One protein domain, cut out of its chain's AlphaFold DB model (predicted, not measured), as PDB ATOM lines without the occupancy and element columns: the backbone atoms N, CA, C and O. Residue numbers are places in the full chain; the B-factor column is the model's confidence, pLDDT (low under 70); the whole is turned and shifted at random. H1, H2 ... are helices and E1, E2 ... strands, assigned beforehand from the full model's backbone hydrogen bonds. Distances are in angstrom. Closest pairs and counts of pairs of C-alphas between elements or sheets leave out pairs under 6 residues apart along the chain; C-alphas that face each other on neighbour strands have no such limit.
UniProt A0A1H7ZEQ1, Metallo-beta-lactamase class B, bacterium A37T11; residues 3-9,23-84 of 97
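Overview. This is residues 3 to 9 and 23 to 84 of the 97 residues of the protein "Metallo-beta-lactamase class B" of bacterium A37T11 (UniProt A0A1H7ZEQ1). The two longer helices, H1 and H4, run side by side in opposite ways at one end of a rod; loops with the short helices H2 and H3 make the other end, where residues 58 to 63 stick out, and the short strand E1 lies near the middle. The printed part has 69 residues with four named helices and one named strand, in the order H1, E1, H2, H3, H4 along the chain, and of the 38 residues in named elements helices hold 35 and the strand 3, a class of mostly helix. The whole is only just loose, close to compact, with a radius of gyration of the C-alphas of 13.3 A and spans of 45 by 22 by 17 A.

Along the chain. H1, residues 24 to 36, begins at C-alpha 24 (129.378, 149.704, 129.215) and is 18.7 A long. E1, residues 43 to 45, H2, residues 53 to 56, and H3, residues 65 to 68, follow. H4, residues 71 to 84, is 20.1 A long and ends at C-alpha 84 (129.563, 135.270, 127.033).

Arrangement. H1 touches H4 with residues 32 to 36 alone, at a shallow tilt of 22 degrees; the closest C-alphas, of Leu 32 and Glu 82, are 6.6 A apart. E1 pairs with no named strand, but its residues 44 to 45 pair, parallel, with residues 3 to 4. H2 and H3 are close but not clearly touching, the closest C-alphas, of Lys 56 and Ile 67, 6.3 A apart. In H1 and H4 every O i to N i+4 pair is within hydrogen-bond range; H2 and H3 are too short for one.

Size, cuts and confidence. Residues 10 to 22 are not printed; C-alphas 9 and 23 are 14.2 A apart. No link between named elements is long. No printed residue is under 70 in pLDDT.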
ATOM      1  N   ILE A   3     125.281 138.817 148.319       89.88
ATOM      2  CA  ILE A   3     124.156 138.845 147.369       89.88
ATOM      3  C   ILE A   3     124.703 139.454 146.077       89.88
ATOM      4  O   ILE A   3     124.949 140.656 146.006       89.88
ATOM      5  N   ALA A   4     124.989 138.607 145.092       88.06
ATOM      6  CA  ALA A   4     125.661 139.011 143.868       88.06
ATOM      7  C   ALA A   4     124.653 139.527 142.834       88.06
ATOM      8  O   ALA A   4     123.715 138.825 142.460       88.06
ATOM      9  N   ASN A   5     124.884 140.731 142.313       91.38
ATOM     10  CA  ASN A   5     124.231 141.170 141.087       91.38
ATOM     11  C   ASN A   5     125.070 140.699 139.895       91.38
ATOM     12  O   ASN A   5     126.044 141.353 139.522       91.38
ATOM     13  N   LEU A   6     124.748 139.521 139.358       92.94
ATOM     14  CA  LEU A   6     125.501 138.946 138.246       92.94
ATOM     15  C   LEU A   6     125.375 139.825 136.986       92.94
ATOM     16  O   LEU A   6     124.251 140.150 136.598       92.94
ATOM     17  N   PRO A   7     126.488 140.171 136.308       93.81
ATOM     18  CA  PRO A   7     126.472 141.028 135.126       93.81
ATOM     19  C   PRO A   7     126.049 140.237 133.875       93.81
ATOM     20  O   PRO A   7     126.834 140.023 132.954       93.81
ATOM     21  N   THR A   8     124.803 139.764 133.843       93.31
ATOM     22  CA  THR A   8     124.207 139.139 132.655       93.31
ATOM     23  C   THR A   8     124.012 140.174 131.555       93.31
ATOM     24  O   THR A   8     123.436 141.236 131.796       93.31
ATOM     25  N   ILE A   9     124.436 139.852 130.336       93.38
ATOM     26  CA  ILE A   9     124.231 140.717 129.176       93.38
ATOM     27  C   ILE A   9     122.773 140.599 128.722       93.38
ATOM     28  O   ILE A   9     122.315 139.520 128.367       93.38
ATOM     29  N   ASN A  23     130.556 153.691 128.592       96.81
ATOM     30  CA  ASN A  23     131.512 152.913 129.389       96.81
ATOM     31  C   ASN A  23     131.059 151.463 129.631       96.81
ATOM     32  O   ASN A  23     131.670 150.745 130.419       96.81
ATOM     33  N   ILE A  24     129.996 151.010 128.959       96.25
ATOM     34  CA  ILE A  24     129.378 149.704 129.215       96.25
ATOM     35  C   ILE A  24     130.388 148.547 129.152       96.25
ATOM     36  O   ILE A  24     130.422 147.711 130.051       96.25
ATOM     37  N   GLU A  25     131.260 148.514 128.140       95.62
ATOM     38  CA  GLU A  25     132.253 147.445 127.992       95.62
ATOM     39  C   GLU A  25     133.286 147.460 129.133       95.62
ATOM     40  O   GLU A  25     133.624 146.406 129.681       95.62
ATOM     41  N   SER A  26     133.781 148.644 129.517       96.69
ATOM     42  CA  SER A  26     134.739 148.771 130.620       96.69
ATOM     43  C   SER A  26     134.117 148.383 131.957       96.69
ATOM     44  O   SER A  26     134.784 147.735 132.763       96.69
ATOM     45  N   ASP A  27     132.842 148.703 132.164       97.44
ATOM     46  CA  ASP A  27     132.137 148.412 133.409       97.44
ATOM     47  C   ASP A  27     131.847 146.909 133.548       97.44
ATOM     48  O   ASP A  27     132.063 146.343 134.625       97.44
ATOM     49  N   TYR A  28     131.480 146.219 132.457       97.25
ATOM     50  CA  TYR A  28     131.411 144.750 132.433       97.25
ATOM     51  C   TYR A  28     132.765 144.120 132.780       97.25
ATOM     52  O   TYR A  28     132.848 143.270 133.670       97.25
ATOM     53  N   ARG A  29     133.841 144.568 132.123       96.88
ATOM     54  CA  ARG A  29     135.203 144.054 132.339       96.88
ATOM     55  C   ARG A  29     135.673 144.256 133.780       96.88
ATOM     56  O   ARG A  29     136.243 143.343 134.380       96.88
ATOM     57  N   TYR A  30     135.439 145.443 134.334       97.69
ATOM     58  CA  TYR A  30     135.758 145.756 135.723       97.69
ATOM     59  C   TYR A  30     134.990 144.844 136.680       97.69
ATOM     60  O   TYR A  30     135.596 144.214 137.546       97.69
ATOM     61  N   THR A  31     133.675 144.729 136.482       97.56
ATOM     62  CA  THR A  31     132.786 143.957 137.355       97.56
ATOM     63  C   THR A  31     133.180 142.483 137.381       97.56
ATOM     64  O   THR A  31     133.396 141.934 138.460       97.56
ATOM     65  N   LEU A  32     133.380 141.853 136.218       97.50
ATOM     66  CA  LEU A  32     133.806 140.450 136.124       97.50
ATOM     67  C   LEU A  32     135.141 140.206 136.850       97.50
ATOM     68  O   LEU A  32     135.275 139.247 137.612       97.50
ATOM     69  N   ASN A  33     136.116 141.104 136.686       97.31
ATOM     70  CA  ASN A  33     137.413 141.006 137.358       97.31
ATOM     71  C   ASN A  33     137.307 141.190 138.883       97.31
ATOM     72  O   ASN A  33     137.954 140.471 139.645       97.31
ATOM     73  N   ALA A  34     136.500 142.149 139.342       97.50
ATOM     74  CA  ALA A  34     136.281 142.388 140.765       97.50
ATOM     75  C   ALA A  34     135.584 141.190 141.431       97.50
ATOM     76  O   ALA A  34     136.016 140.724 142.484       97.50
ATOM     77  N   MET A  35     134.562 140.635 140.778       97.19
ATOM     78  CA  MET A  35     133.766 139.521 141.292       97.19
ATOM     79  C   MET A  35     134.571 138.233 141.498       97.19
ATOM     80  O   MET A  35     134.324 137.510 142.467       97.19
ATOM     81  N   LYS A  36     135.568 137.961 140.651       96.38
ATOM     82  CA  LYS A  36     136.484 136.816 140.818       96.38
ATOM     83  C   LYS A  36     137.317 136.877 142.099       96.38
ATOM     84  O   LYS A  36     137.748 135.845 142.599       96.38
ATOM     85  N   LYS A  37     137.543 138.077 142.635       96.69
ATOM     86  CA  LYS A  37     138.405 138.319 143.802       96.69
ATOM     87  C   LYS A  37     137.640 138.318 145.125       96.69
ATOM     88  O   LYS A  37     138.246 138.516 146.173       96.69
ATOM     89  N   LEU A  38     136.320 138.125 145.093       96.19
ATOM     90  CA  LEU A  38     135.485 138.166 146.289       96.19
ATOM     91  C   LEU A  38     135.659 136.913 147.154       96.19
ATOM     92  O   LEU A  38     135.599 135.779 146.667       96.19
ATOM     93  N   THR A  39     135.771 137.150 148.460       96.25
ATOM     94  CA  THR A  39     135.764 136.133 149.515       96.25
ATOM     95  C   THR A  39     134.442 136.192 150.273       96.25
ATOM     96  O   THR A  39     133.960 137.275 150.605       96.25
ATOM     97  N   PHE A  40     133.837 135.035 150.526       96.38
ATOM     98  CA  PHE A  40     132.554 134.905 151.213       96.38
ATOM     99  C   PHE A  40     132.325 133.451 151.638       96.38
ATOM    100  O   PHE A  40     132.850 132.541 151.001       96.38
ATOM    101  N   ASP A  41     131.482 133.245 152.651       97.38
ATOM    102  CA  ASP A  41     131.072 131.901 153.087       97.38
ATOM    103  C   ASP A  41     129.822 131.412 152.352       97.38
ATOM    104  O   ASP A  41     129.752 130.274 151.919       97.38
ATOM    105  N   ILE A  42     128.834 132.295 152.182       96.69
ATOM    106  CA  ILE A  42     127.546 132.029 151.528       96.69
ATOM    107  C   ILE A  42     127.371 133.016 150.384       96.69
ATOM    108  O   ILE A  42     127.646 134.209 150.570       96.69
ATOM    109  N   TRP A  43     126.837 132.545 149.258       97.31
ATOM    110  CA  TRP A  43     126.451 133.404 148.145       97.31
ATOM    111  C   TRP A  43     125.024 133.140 147.661       97.31
ATOM    112  O   TRP A  43     124.541 132.009 147.626       97.31
ATOM    113  N   LEU A  44     124.366 134.224 147.268       96.31
ATOM    114  CA  LEU A  44     123.047 134.270 146.646       96.31
ATOM    115  C   LEU A  44     123.111 135.212 145.437       96.31
ATOM    116  O   LEU A  44     124.111 135.903 145.232       96.31
ATOM    117  N   SER A  45     122.031 135.274 144.661       95.62
ATOM    118  CA  SER A  45     121.913 136.181 143.514       95.62
ATOM    119  C   SER A  45     120.542 136.847 143.453       95.62
ATOM    120  O   SER A  45     119.589 136.353 144.057       95.62
ATOM    121  N   SER A  46     120.434 137.935 142.686       94.44
ATOM    122  CA  SER A  46     119.183 138.673 142.450       94.44
ATOM    123  C   SER A  46     118.042 137.788 141.925       94.44
ATOM    124  O   SER A  46     116.881 138.034 142.243       94.44
ATOM    125  N   HIS A  47     118.354 136.747 141.142       93.31
ATOM    126  CA  HIS A  47     117.373 135.787 140.635       93.31
ATOM    127  C   HIS A  47     117.631 134.369 141.162       93.31
ATOM    128  O   HIS A  47     118.748 133.857 141.093       93.31
ATOM    129  N   CYS A  48     116.567 133.694 141.613       93.75
ATOM    130  CA  CYS A  48     116.604 132.336 142.178       93.75
ATOM    131  C   CYS A  48     117.263 131.291 141.264       93.75
ATOM    132  O   CYS A  48     117.917 130.364 141.745       93.75
ATOM    133  N   SER A  49     117.110 131.438 139.946       93.69
ATOM    134  CA  SER A  49     117.705 130.544 138.950       93.69
ATOM    135  C   SER A  49     119.232 130.622 138.917       93.69
ATOM    136  O   SER A  49     119.883 129.605 138.709       93.69
ATOM    137  N   GLN A  50     119.816 131.790 139.188       94.56
ATOM    138  CA  GLN A  50     121.256 132.027 139.052       94.56
ATOM    139  C   GLN A  50     122.095 131.292 140.103       94.56
ATOM    140  O   GLN A  50     123.254 130.982 139.851       94.56
ATOM    141  N   PHE A  51     121.517 130.990 141.268       94.69
ATOM    142  CA  PHE A  51     122.171 130.201 142.318       94.69
ATOM    143  C   PHE A  51     121.480 128.854 142.566       94.69
ATOM    144  O   PHE A  51     121.802 128.171 143.541       94.69
ATOM    145  N   HIS A  52     120.577 128.460 141.660       94.62
ATOM    146  CA  HIS A  52     119.862 127.182 141.656       94.62
ATOM    147  C   HIS A  52     119.017 126.927 142.915       94.62
ATOM    148  O   HIS A  52     118.996 125.807 143.427       94.62
ATOM    149  N   LEU A  53     118.296 127.945 143.410       95.69
ATOM    150  CA  LEU A  53     117.500 127.854 144.644       95.69
ATOM    151  C   LEU A  53     116.602 126.612 144.673       95.69
ATOM    152  O   LEU A  53     116.669 125.833 145.614       95.69
ATOM    153  N   HIS A  54     115.795 126.407 143.632       94.69
ATOM    154  CA  HIS A  54     114.798 125.333 143.599       94.69
ATOM    155  C   HIS A  54     115.398 123.924 143.492       94.69
ATOM    156  O   HIS A  54     114.721 122.948 143.807       94.69
ATOM    157  N   SER A  55     116.661 123.810 143.067       95.06
ATOM    158  CA  SER A  55     117.402 122.545 143.093       95.06
ATOM    159  C   SER A  55     118.012 122.268 144.467       95.06
ATOM    160  O   SER A  55     118.223 121.111 144.813       95.06
ATOM    161  N   LYS A  56     118.309 123.325 145.233       95.38
ATOM    162  CA  LYS A  56     118.978 123.259 146.539       95.38
ATOM    163  C   LYS A  56     118.006 123.169 147.712       95.38
ATOM    164  O   LYS A  56     118.338 122.542 148.707       95.38
ATOM    165  N   HIS A  57     116.846 123.816 147.609       96.19
ATOM    166  CA  HIS A  57     115.885 123.952 148.699       96.19
ATOM    167  C   HIS A  57     114.446 123.945 148.177       96.19
ATOM    168  O   HIS A  57     114.099 124.651 147.222       96.19
ATOM    169  N   LYS A  58     113.592 123.172 148.842       96.56
ATOM    170  CA  LYS A  58     112.148 123.093 148.629       96.56
ATOM    171  C   LYS A  58     111.398 123.599 149.860       96.56
ATOM    172  O   LYS A  58     111.933 123.574 150.968       96.56
ATOM    173  N   PRO A  59     110.131 124.024 149.701       96.75
ATOM    174  CA  PRO A  59     109.296 124.336 150.850       96.75
ATOM    175  C   PRO A  59     109.266 123.167 151.846       96.75
ATOM    176  O   PRO A  59     109.006 122.032 151.447       96.75
ATOM    177  N   ASN A  60     109.467 123.475 153.131       96.25
ATOM    178  CA  ASN A  60     109.543 122.544 154.270       96.25
ATOM    179  C   ASN A  60     110.856 121.762 154.440       96.25
ATOM    180  O   ASN A  60     110.952 120.982 155.388       96.25
ATOM    181  N   ASP A  61     111.867 121.978 153.596       97.19
ATOM    182  CA  ASP A  61     113.205 121.467 153.899       97.19
ATOM    183  C   ASP A  61     113.725 122.114 155.205       97.19
ATOM    184  O   ASP A  61     113.436 123.288 155.477       97.19
ATOM    185  N   PRO A  62     114.480 121.375 156.038       97.12
ATOM    186  CA  PRO A  62     115.044 121.917 157.268       97.12
ATOM    187  C   PRO A  62     116.043 123.045 156.983       97.12
ATOM    188  O   PRO A  62     116.571 123.185 155.880       97.12
ATOM    189  N   TYR A  63     116.330 123.847 158.010       96.31
ATOM    190  CA  TYR A  63     117.364 124.873 157.917       96.31
ATOM    191  C   TYR A  63     118.737 124.234 157.683       96.31
ATOM    192  O   TYR A  63     119.264 123.545 158.556       96.31
ATOM    193  N   ASP A  64     119.318 124.512 156.518       96.56
ATOM    194  CA  ASP A  64     120.668 124.101 156.154       96.56
ATOM    195  C   ASP A  64     121.353 125.215 155.336       96.56
ATOM    196  O   ASP A  64     121.072 125.377 154.150       96.56
ATOM    197  N   PRO A  65     122.245 126.024 155.937       95.19
ATOM    198  CA  PRO A  65     122.948 127.087 155.223       95.19
ATOM    199  C   PRO A  65     124.066 126.558 154.311       95.19
ATOM    200  O   PRO A  65     124.539 127.296 153.442       95.19
ATOM    201  N   THR A  66     124.501 125.305 154.486       96.75
ATOM    202  CA  THR A  66     125.665 124.748 153.779       96.75
ATOM    203  C   THR A  66     125.410 124.583 152.279       96.75
ATOM    204  O   THR A  66     126.330 124.736 151.476       96.75
ATOM    205  N   ILE A  67     124.146 124.422 151.873       96.25
ATOM    206  CA  ILE A  67     123.723 124.337 150.463       96.25
ATOM    207  C   ILE A  67     124.013 125.621 149.657       96.25
ATOM    208  O   ILE A  67     124.057 125.596 148.424       96.25
ATOM    209  N   PHE A  68     124.234 126.754 150.335       96.62
ATOM    210  CA  PHE A  68     124.573 128.042 149.717       96.62
ATOM    211  C   PHE A  68     126.058 128.416 149.853       96.62
ATOM    212  O   PHE A  68     126.462 129.491 149.407       96.62
ATOM    213  N   MET A  69     126.886 127.530 150.416       96.94
ATOM    214  CA  MET A  69     128.340 127.719 150.552       96.94
ATOM    215  C   MET A  69     129.136 127.220 149.334       96.94
ATOM    216  O   MET A  69     130.361 127.120 149.357       96.94
ATOM    217  N   ASP A  70     128.443 126.906 148.238       94.06
ATOM    218  CA  ASP A  70     129.039 126.367 147.019       94.06
ATOM    219  C   ASP A  70     129.769 127.446 146.202       94.06
ATOM    220  O   ASP A  70     129.251 127.980 145.216       94.06
ATOM    221  N   LYS A  71     131.001 127.763 146.614       95.31
ATOM    222  CA  LYS A  71     131.895 128.690 145.905       95.31
ATOM    223  C   LYS A  71     132.184 128.242 144.468       95.31
ATOM    224  O   LYS A  71     132.297 129.087 143.583       95.31
ATOM    225  N   LYS A  72     132.229 126.931 144.207       96.00
ATOM    226  CA  LYS A  72     132.497 126.387 142.869       96.00
ATOM    227  C   LYS A  72     131.378 126.740 141.890       96.00
ATOM    228  O   LYS A  72     131.669 127.124 140.760       96.00
ATOM    229  N   SER A  73     130.115 126.659 142.315       95.44
ATOM    230  CA  SER A  73     128.990 127.105 141.483       95.44
ATOM    231  C   SER A  73     129.045 128.603 141.197       95.44
ATOM    232  O   SER A  73     128.727 128.989 140.076       95.44
ATOM    233  N   TYR A  74     129.457 129.435 142.157       97.44
ATOM    234  CA  TYR A  74     129.656 130.863 141.898       97.44
ATOM    235  C   TYR A  74     130.747 131.087 140.844       97.44
ATOM    236  O   TYR A  74     130.519 131.789 139.862       97.44
ATOM    237  N   ASP A  75     131.919 130.467 141.015       97.19
ATOM    238  CA  ASP A  75     133.050 130.641 140.098       97.19
ATOM    239  C   ASP A  75     132.704 130.160 138.679       97.19
ATOM    240  O   ASP A  75     133.078 130.803 137.694       97.19
ATOM    241  N   ALA A  76     131.921 129.081 138.560       96.88
ATOM    242  CA  ALA A  76     131.380 128.615 137.287       96.88
ATOM    243  C   ALA A  76     130.435 129.644 136.645       96.88
ATOM    244  O   ALA A  76     130.566 129.927 135.454       96.88
ATOM    245  N   SER A  77     129.530 130.257 137.419       96.75
ATOM    246  CA  SER A  77     128.653 131.324 136.920       96.75
ATOM    247  C   SER A  77     129.449 132.532 136.421       96.75
ATOM    248  O   SER A  77     129.164 133.039 135.340       96.75
ATOM    249  N   ILE A  78     130.473 132.975 137.158       97.75
ATOM    250  CA  ILE A  78     131.322 134.099 136.733       97.75
ATOM    251  C   ILE A  78     132.125 133.756 135.476       97.75
ATOM    252  O   ILE A  78     132.234 134.592 134.582       97.75
ATOM    253  N   THR A  79     132.650 132.535 135.382       97.75
ATOM    254  CA  THR A  79     133.389 132.066 134.199       97.75
ATOM    255  C   THR A  79     132.491 132.059 132.966       97.75
ATOM    256  O   THR A  79     132.850 132.630 131.943       97.75
ATOM    257  N   ASN A  80     131.278 131.517 133.083       97.19
ATOM    258  CA  ASN A  80     130.333 131.484 131.973       97.19
ATOM    259  C   ASN A  80     129.886 132.890 131.525       97.19
ATOM    260  O   ASN A  80     129.731 133.137 130.331       97.19
ATOM    261  N   LEU A  81     129.702 133.828 132.458       97.50
ATOM    262  CA  LEU A  81     129.393 135.222 132.120       97.50
ATOM    263  C   LEU A  81     130.559 135.919 131.417       97.50
ATOM    264  O   LEU A  81     130.345 136.708 130.498       97.50
ATOM    265  N   GLU A  82     131.789 135.624 131.830       97.62
ATOM    266  CA  GLU A  82     132.980 136.152 131.180       97.62
ATOM    267  C   GLU A  82     133.147 135.601 129.757       97.62
ATOM    268  O   GLU A  82     133.441 136.368 128.841       97.62
ATOM    269  N   GLU A  83     132.898 134.309 129.541       97.25
ATOM    270  CA  GLU A  83     132.879 133.700 128.204       97.25
ATOM    271  C   GLU A  83     131.847 134.380 127.296       97.25
ATOM    272  O   GLU A  83     132.181 134.806 126.192       97.25
ATOM    273  N   GLN A  84     130.612 134.564 127.779       96.62
ATOM    274  CA  GLN A  84     129.563 135.270 127.033       96.62
ATOM    275  C   GLN A  84     129.959 136.714 126.694       96.62
ATOM    276  O   GLN A  84     129.705 137.192 125.587       96.62
TER     277      GLN A  84